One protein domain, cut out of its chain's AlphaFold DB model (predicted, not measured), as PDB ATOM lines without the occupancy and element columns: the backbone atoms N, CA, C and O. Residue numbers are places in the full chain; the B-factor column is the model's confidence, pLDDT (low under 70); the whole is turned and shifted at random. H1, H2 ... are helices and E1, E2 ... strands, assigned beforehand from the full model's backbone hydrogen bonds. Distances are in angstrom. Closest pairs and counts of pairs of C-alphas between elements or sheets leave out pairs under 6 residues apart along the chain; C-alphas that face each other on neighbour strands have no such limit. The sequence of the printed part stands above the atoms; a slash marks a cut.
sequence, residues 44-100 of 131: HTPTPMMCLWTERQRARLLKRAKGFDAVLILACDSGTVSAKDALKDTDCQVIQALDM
ATOM      1  N   HIS A  44     -11.355 -34.239  44.164       70.44
ATOM      2  CA  HIS A  44     -11.735 -32.912  43.684       70.44
ATOM      3  C   HIS A  44     -10.482 -32.183  43.193       70.44
ATOM      4  O   HIS A  44      -9.927 -31.343  43.900       70.44
ATOM      5  N   THR A  45      -9.988 -32.564  42.016       65.25
ATOM      6  CA  THR A  45      -8.913 -31.851  41.314       65.25
ATOM      7  C   THR A  45      -9.397 -31.386  39.942       65.25
ATOM      8  O   THR A  45     -10.266 -32.033  39.357       65.25
ATOM      9  N   PRO A  46      -8.854 -30.275  39.413       60.62
ATOM     10  CA  PRO A  46      -9.063 -29.894  38.020       60.62
ATOM     11  C   PRO A  46      -8.728 -31.053  37.071       60.62
ATOM     12  O   PRO A  46      -7.729 -31.744  37.280       60.62
ATOM     13  N   THR A  47      -9.525 -31.220  36.013       57.47
ATOM     14  CA  THR A  47      -9.456 -32.312  35.022       57.47
ATOM     15  C   THR A  47      -8.044 -32.695  34.549       57.47
ATOM     16  O   THR A  47      -7.732 -33.886  34.589       57.47
ATOM     17  N   PRO A  48      -7.126 -31.767  34.195       54.25
ATOM     18  CA  PRO A  48      -5.776 -32.154  33.758       54.25
ATOM     19  C   PRO A  48      -4.921 -32.800  34.862       54.25
ATOM     20  O   PRO A  48      -3.925 -33.454  34.571       54.25
ATOM     21  N   MET A  49      -5.304 -32.652  36.132       62.06
ATOM     22  CA  MET A  49      -4.627 -33.256  37.283       62.06
ATOM     23  C   MET A  49      -5.380 -34.467  37.846       62.06
ATOM     24  O   MET A  49      -5.000 -34.992  38.893       62.06
ATOM     25  N   MET A  50      -6.445 -34.935  37.188       65.38
ATOM     26  CA  MET A  50      -7.216 -36.089  37.665       65.38
ATOM     27  C   MET A  50      -6.413 -37.389  37.671       65.38
ATOM     28  O   MET A  50      -6.664 -38.231  38.529       65.38
ATOM     29  N   CYS A  51      -5.446 -37.554  36.762       70.25
ATOM     30  CA  CYS A  51      -4.620 -38.762  36.685       70.25
ATOM     31  C   CYS A  51      -3.259 -38.604  37.432       70.25
ATOM     32  O   CYS A  51      -2.491 -39.558  37.518       70.25
ATOM     33  N   LEU A  52      -2.972 -37.442  38.053       74.69
ATOM     34  CA  LEU A  52      -1.755 -37.185  38.850       74.69
ATOM     35  C   LEU A  52      -2.066 -37.135  40.352       74.69
ATOM     36  O   LEU A  52      -2.380 -36.086  40.914       74.69
ATOM     37  N   TRP A  53      -1.983 -38.286  41.020       83.50
ATOM     38  CA  TRP A  53      -2.336 -38.384  42.439       83.50
ATOM     39  C   TRP A  53      -1.139 -38.164  43.360       83.50
ATOM     40  O   TRP A  53      -0.154 -38.905  43.314       83.50
ATOM     41  N   THR A  54      -1.283 -37.206  44.271       86.69
ATOM     42  CA  THR A  54      -0.386 -36.997  45.414       86.69
ATOM     43  C   THR A  54      -0.380 -38.211  46.347       86.69
ATOM     44  O   THR A  54      -1.370 -38.941  46.451       86.69
ATOM     45  N   GLU A  55       0.699 -38.386  47.114       88.38
ATOM     46  CA  GLU A  55       0.791 -39.420  48.159       88.38
ATOM     47  C   GLU A  55      -0.398 -39.379  49.126       88.38
ATOM     48  O   GLU A  55      -0.962 -40.411  49.487       88.38
ATOM     49  N   ARG A  56      -0.860 -38.172  49.486       88.44
ATOM     50  CA  ARG A  56      -2.030 -37.989  50.354       88.44
ATOM     51  C   ARG A  56      -3.309 -38.549  49.725       88.44
ATOM     52  O   ARG A  56      -4.114 -39.149  50.434       88.44
ATOM     53  N   GLN A  57      -3.530 -38.343  48.427       88.69
ATOM     54  CA  GLN A  57      -4.699 -38.892  47.728       88.69
ATOM     55  C   GLN A  57      -4.629 -40.421  47.650       88.69
ATOM     56  O   GLN A  57      -5.620 -41.082  47.956       88.69
ATOM     57  N   ARG A  58      -3.447 -40.974  47.355       90.69
ATOM     58  CA  ARG A  58      -3.198 -42.425  47.336       90.69
ATOM     59  C   ARG A  58      -3.459 -43.060  48.706       90.69
ATOM     60  O   ARG A  58      -4.202 -44.028  48.804       90.69
ATOM     61  N   ALA A  59      -2.957 -42.451  49.782       92.19
ATOM     62  CA  ALA A  59      -3.196 -42.912  51.149       92.19
ATOM     63  C   ALA A  59      -4.683 -42.851  51.549       92.19
ATOM     64  O   ALA A  59      -5.173 -43.721  52.274       92.19
ATOM     65  N   ARG A  60      -5.428 -41.842  51.074       92.31
ATOM     66  CA  ARG A  60      -6.882 -41.748  51.290       92.31
ATOM     67  C   ARG A  60      -7.640 -42.856  50.565       92.31
ATOM     68  O   ARG A  60      -8.542 -43.427  51.177       92.31
ATOM     69  N   LEU A  61      -7.270 -43.159  49.317       92.62
ATOM     70  CA  LEU A  61      -7.835 -44.294  48.593       92.62
ATOM     71  C   LEU A  61      -7.548 -45.591  49.353       92.62
ATOM     72  O   LEU A  61      -8.491 -46.291  49.701       92.62
ATOM     73  N   LEU A  62      -6.285 -45.850  49.702       94.75
ATOM     74  CA  LEU A  62      -5.874 -47.042  50.446       94.75
ATOM     75  C   LEU A  62      -6.673 -47.215  51.744       94.75
ATOM     76  O   LEU A  62      -7.204 -48.287  52.018       94.75
ATOM     77  N   LYS A  63      -6.807 -46.149  52.544       94.69
ATOM     78  CA  LYS A  63      -7.579 -46.186  53.794       94.69
ATOM     79  C   LYS A  63      -9.038 -46.589  53.563       94.69
ATOM     80  O   LYS A  63      -9.591 -47.303  54.392       94.69
ATOM     81  N   ARG A  64      -9.656 -46.114  52.480       93.12
ATOM     82  CA  ARG A  64     -11.062 -46.395  52.162       93.12
ATOM     83  C   ARG A  64     -11.232 -47.788  51.555       93.12
ATOM     84  O   ARG A  64     -12.125 -48.510  51.979       93.12
ATOM     85  N   ALA A  65     -10.330 -48.183  50.660       95.12
ATOM     86  CA  ALA A  65     -10.331 -49.472  49.972       95.12
ATOM     87  C   ALA A  65     -10.161 -50.671  50.918       95.12
ATOM     88  O   ALA A  65     -10.682 -51.735  50.627       95.12
ATOM     89  N   LYS A  66      -9.537 -50.502  52.096       93.50
ATOM     90  CA  LYS A  66      -9.428 -51.563  53.123       93.50
ATOM     91  C   LYS A  66     -10.760 -52.197  53.543       93.50
ATOM     92  O   LYS A  66     -10.754 -53.279  54.114       93.50
ATOM     93  N   GLY A  67     -11.881 -51.509  53.330       93.75
ATOM     94  CA  GLY A  67     -13.213 -52.040  53.607       93.75
ATOM     95  C   GLY A  67     -13.874 -52.754  52.427       93.75
ATOM     96  O   GLY A  67     -15.038 -53.109  52.555       93.75
ATOM     97  N   PHE A  68     -13.220 -52.914  51.278       96.38
ATOM     98  CA  PHE A  68     -13.867 -53.378  50.050       96.38
ATOM     99  C   PHE A  68     -13.020 -54.422  49.330       96.38
ATOM    100  O   PHE A  68     -11.795 -54.336  49.311       96.38
ATOM    101  N   ASP A  69     -13.693 -55.367  48.678       97.12
ATOM    102  CA  ASP A  69     -13.044 -56.426  47.899       97.12
ATOM    103  C   ASP A  69     -12.564 -55.924  46.528       97.12
ATOM    104  O   ASP A  69     -11.619 -56.463  45.953       97.12
ATOM    105  N   ALA A  70     -13.198 -54.869  46.004       96.75
ATOM    106  CA  ALA A  70     -12.864 -54.282  44.714       96.75
ATOM    107  C   ALA A  70     -13.102 -52.766  44.672       96.75
ATOM    108  O   ALA A  70     -13.961 -52.223  45.372       96.75
ATOM    109  N   VAL A  71     -12.366 -52.093  43.789       95.38
ATOM    110  CA  VAL A  71     -12.536 -50.689  43.416       95.38
ATOM    111  C   VAL A  71     -12.782 -50.601  41.914       95.38
ATOM    112  O   VAL A  71     -11.965 -51.046  41.105       95.38
ATOM    113  N   LEU A  72     -13.898 -49.970  41.555       94.81
ATOM    114  CA  LEU A  72     -14.227 -49.599  40.185       94.81
ATOM    115  C   LEU A  72     -13.607 -48.229  39.860       94.81
ATOM    116  O   LEU A  72     -13.834 -47.261  40.588       94.81
ATOM    117  N   ILE A  73     -12.825 -48.133  38.783       91.31
ATOM    118  CA  ILE A  73     -12.141 -46.902  38.372       91.31
ATOM    119  C   ILE A  73     -12.825 -46.303  37.145       91.31
ATOM    120  O   ILE A  73     -12.753 -46.849  36.045       91.31
ATOM    121  N   LEU A  74     -13.447 -45.141  37.351       87.88
ATOM    122  CA  LEU A  74     -14.020 -44.285  36.309       87.88
ATOM    123  C   LEU A  74     -13.011 -43.191  35.934       87.88
ATOM    124  O   LEU A  74     -13.207 -42.012  36.227       87.88
ATOM    125  N   ALA A  75     -11.869 -43.597  35.385       81.81
ATOM    126  CA  ALA A  75     -10.796 -42.693  34.989       81.81
ATOM    127  C   ALA A  75     -10.002 -43.254  33.807       81.81
ATOM    128  O   ALA A  75     -10.085 -44.439  33.495       81.81
ATOM    129  N   CYS A  76      -9.205 -42.373  33.198       84.25
ATOM    130  CA  CYS A  76      -8.246 -42.692  32.146       84.25
ATOM    131  C   CYS A  76      -7.286 -43.829  32.556       84.25
ATOM    132  O   CYS A  76      -7.074 -44.055  33.752       84.25
ATOM    133  N   ASP A  77      -6.603 -44.463  31.597       86.44
ATOM    134  CA  ASP A  77      -5.595 -45.506  31.869       86.44
ATOM    135  C   ASP A  77      -4.559 -45.076  32.917       86.44
ATOM    136  O   ASP A  77      -4.217 -45.833  33.826       86.44
ATOM    137  N   SER A  78      -4.097 -43.825  32.853       85.06
ATOM    138  CA  SER A  78      -3.157 -43.279  33.840       85.06
ATOM    139  C   SER A  78      -3.766 -43.183  35.250       85.06
ATOM    140  O   SER A  78      -3.075 -43.437  36.243       85.06
ATOM    141  N   GLY A  79      -5.068 -42.902  35.362       87.00
ATOM    142  CA  GLY A  79      -5.806 -42.966  36.624       87.00
ATOM    143  C   GLY A  79      -5.901 -44.398  37.156       87.00
ATOM    144  O   GLY A  79      -5.624 -44.637  38.333       87.00
ATOM    145  N   THR A  80      -6.193 -45.366  36.286       90.75
ATOM    146  CA  THR A  80      -6.217 -46.796  36.632       90.75
ATOM    147  C   THR A  80      -4.855 -47.290  37.118       90.75
ATOM    148  O   THR A  80      -4.775 -47.961  38.147       90.75
ATOM    149  N   VAL A  81      -3.766 -46.939  36.430       91.06
ATOM    150  CA  VAL A  81      -2.399 -47.291  36.850       91.06
ATOM    151  C   VAL A  81      -2.074 -46.686  38.218       91.06
ATOM    152  O   VAL A  81      -1.523 -47.375  39.076       91.06
ATOM    153  N   SER A  82      -2.472 -45.435  38.462       89.88
ATOM    154  CA  SER A  82      -2.274 -44.777  39.761       89.88
ATOM    155  C   SER A  82      -3.026 -45.481  40.895       89.88
ATOM    156  O   SER A  82      -2.486 -45.618  41.994       89.88
ATOM    157  N   ALA A  83      -4.243 -45.966  40.633       91.88
ATOM    158  CA  ALA A  83      -5.011 -46.758  41.592       91.88
ATOM    159  C   ALA A  83      -4.365 -48.121  41.869       91.88
ATOM    160  O   ALA A  83      -4.231 -48.502  43.031       91.88
ATOM    161  N   LYS A  84      -3.913 -48.821  40.820       94.19
ATOM    162  CA  LYS A  84      -3.204 -50.105  40.943       94.19
ATOM    163  C   LYS A  84      -1.946 -49.973  41.794       94.19
ATOM    164  O   LYS A  84      -1.756 -50.757  42.712       94.19
ATOM    165  N   ASP A  85      -1.120 -48.958  41.548       93.44
ATOM    166  CA  ASP A  85       0.084 -48.728  42.354       93.44
ATOM    167  C   ASP A  85      -0.249 -48.341  43.807       93.44
ATOM    168  O   ASP A  85       0.427 -48.786  44.731       93.44
ATOM    169  N   ALA A  86      -1.318 -47.573  44.040       93.12
ATOM    170  CA  ALA A  86      -1.755 -47.212  45.391       93.12
ATOM    171  C   ALA A  86      -2.295 -48.401  46.213       93.12
ATOM    172  O   ALA A  86      -2.278 -48.340  47.443       93.12
ATOM    173  N   LEU A  87      -2.792 -49.450  45.549       95.50
ATOM    174  CA  LEU A  87      -3.428 -50.618  46.172       95.50
ATOM    175  C   LEU A  87      -2.617 -51.912  46.019       95.50
ATOM    176  O   LEU A  87      -3.098 -52.972  46.411       95.50
ATOM    177  N   LYS A  88      -1.387 -51.834  45.498       94.94
ATOM    178  CA  LYS A  88      -0.544 -52.996  45.164       94.94
ATOM    179  C   LYS A  88      -0.249 -53.934  46.335       94.94
ATOM    180  O   LYS A  88      -0.022 -55.115  46.119       94.94
ATOM    181  N   ASP A  89      -0.267 -53.401  47.555       94.94
ATOM    182  CA  ASP A  89       0.006 -54.142  48.789       94.94
ATOM    183  C   ASP A  89      -1.293 -54.608  49.483       94.94
ATOM    184  O   ASP A  89      -1.330 -54.796  50.700       94.94
ATOM    185  N   THR A  90      -2.394 -54.726  48.735       95.12
ATOM    186  CA  THR A  90      -3.706 -55.160  49.235       95.12
ATOM    187  C   THR A  90      -4.316 -56.224  48.332       95.12
ATOM    188  O   THR A  90      -4.017 -56.273  47.143       95.12
ATOM    189  N   ASP A  91      -5.249 -57.007  48.872       95.31
ATOM    190  CA  ASP A  91      -6.051 -57.958  48.087       95.31
ATOM    191  C   ASP A  91      -7.218 -57.283  47.332       95.31
ATOM    192  O   ASP A  91      -8.036 -57.956  46.705       95.31
ATOM    193  N   CYS A  92      -7.321 -55.949  47.392       96.81
ATOM    194  CA  CYS A  92      -8.404 -55.197  46.773       96.81
ATOM    195  C   CYS A  92      -8.238 -55.161  45.247       96.81
ATOM    196  O   CYS A  92      -7.253 -54.633  44.724       96.81
ATOM    197  N   GLN A  93      -9.217 -55.692  44.516       97.12
ATOM    198  CA  GLN A  93      -9.158 -55.758  43.058       97.12
ATOM    199  C   GLN A  93      -9.420 -54.394  42.417       97.12
ATOM    200  O   GLN A  93     -10.389 -53.716  42.746       97.12
ATOM    201  N   VAL A  94      -8.603 -54.008  41.438       96.06
ATOM    202  CA  VAL A  94      -8.811 -52.773  40.668       96.06
ATOM    203  C   VAL A  94      -9.408 -53.105  39.307       96.06
ATOM    204  O   VAL A  94      -8.753 -53.741  38.480       96.06
ATOM    205  N   ILE A  95     -10.631 -52.635  39.064       94.88
ATOM    206  CA  ILE A  95     -11.391 -52.869  37.833       94.88
ATOM    207  C   ILE A  95     -11.540 -51.539  37.096       94.88
ATOM    208  O   ILE A  95     -12.105 -50.585  37.628       94.88
ATOM    209  N   GLN A  96     -11.042 -51.468  35.865       91.69
ATOM    210  CA  GLN A  96     -11.250 -50.310  35.001       91.69
ATOM    211  C   GLN A  96     -12.648 -50.379  34.388       91.69
ATOM    212  O   GLN A  96     -12.987 -51.368  33.746       91.69
ATOM    213  N   ALA A  97     -13.450 -49.339  34.608       88.50
ATOM    214  CA  ALA A  97     -14.820 -49.244  34.100       88.50
ATOM    215  C   ALA A  97     -15.012 -48.093  33.104       88.50
ATOM    216  O   ALA A  97     -16.129 -47.853  32.657       88.50
ATOM    217  N   LEU A  98     -13.929 -47.396  32.750       84.62
ATOM    218  CA  LEU A  98     -13.908 -46.439  31.656       84.62
ATOM    219  C   LEU A  98     -13.093 -47.016  30.498       84.62
ATOM    220  O   LEU A  98     -11.913 -47.329  30.673       84.62
ATOM    221  N   ASP A  99     -13.730 -47.108  29.335       79.75
ATOM    222  CA  ASP A  99     -13.057 -47.359  28.065       79.75
ATOM    223  C   ASP A  99     -12.828 -46.022  27.349       79.75
ATOM    224  O   ASP A  99     -13.735 -45.190  27.263       79.75
ATOM    225  N   MET A 100     -11.598 -45.786  26.903       72.06
ATOM    226  CA  MET A 100     -11.197 -44.549  26.236       72.06
ATOM    227  C   MET A 100     -10.773 -44.867  24.808       72.06
ATOM    228  O   MET A 100      -9.720 -45.462  24.595       72.06
TER     229      MET A 100
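AT A GLANCE: This is residues 44 to 100 of the 131 residues of an uncharacterized protein of Chromatiales bacterium (UniProt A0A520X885). H2 packs along a small ribbon of two parallel strands, E1 beside E2, and H1 packs crosswise on H2 near Ala 86. Residues 44 to 54, with no named element, lead into H1. The 57 printed residues include two named helices and two named strands, in the order H1, E1, H2, E2, class mixed. The whole is compact, with a radius of gyration of the C-alphas of 10.8 A and spans of 29 by 25 by 16 A.

IN THESE COORDINATES: H1, residues 55 to 65, starts at C-alpha 55 (0.791, -39.420, 48.159) and is 15.1 A long. E1 is residues 70 to 73, 9.8 A. H2, residues 77 to 87, is 15.3 A. E2, residues 93 to 96, 9.9 A, ends at C-alpha 96 (-11.250, -50.310, 35.001).

HOW THE PARTS SIT: E1 and E2 are parallel at 22 degrees, with N 71 and O 93 2.8 A apart, within hydrogen-bond range. E1, H2, E2 form a strand-helix-strand unit, parallel neighbour strands joined through a helix, with a right-handed crossover. The closest C-alphas of H2 and E2, Lys 84 and Val 94, are 6.2 A apart. H1 and H2 touch, closest at the C-alphas of Arg 58 and Ala 86, 5.4 A, only just about perpendicular at 71 degrees. H1 and E2 are apart. In H1 and H2 every O i to N i+4 pair is within hydrogen-bond range.

THE WHOLE: The farthest C-alphas, Pro 46 and Asp 91, are 30.0 A apart. The printed part has no cut, and its three links between named elements are tight. Residues 45 to 50 have pLDDT under 70.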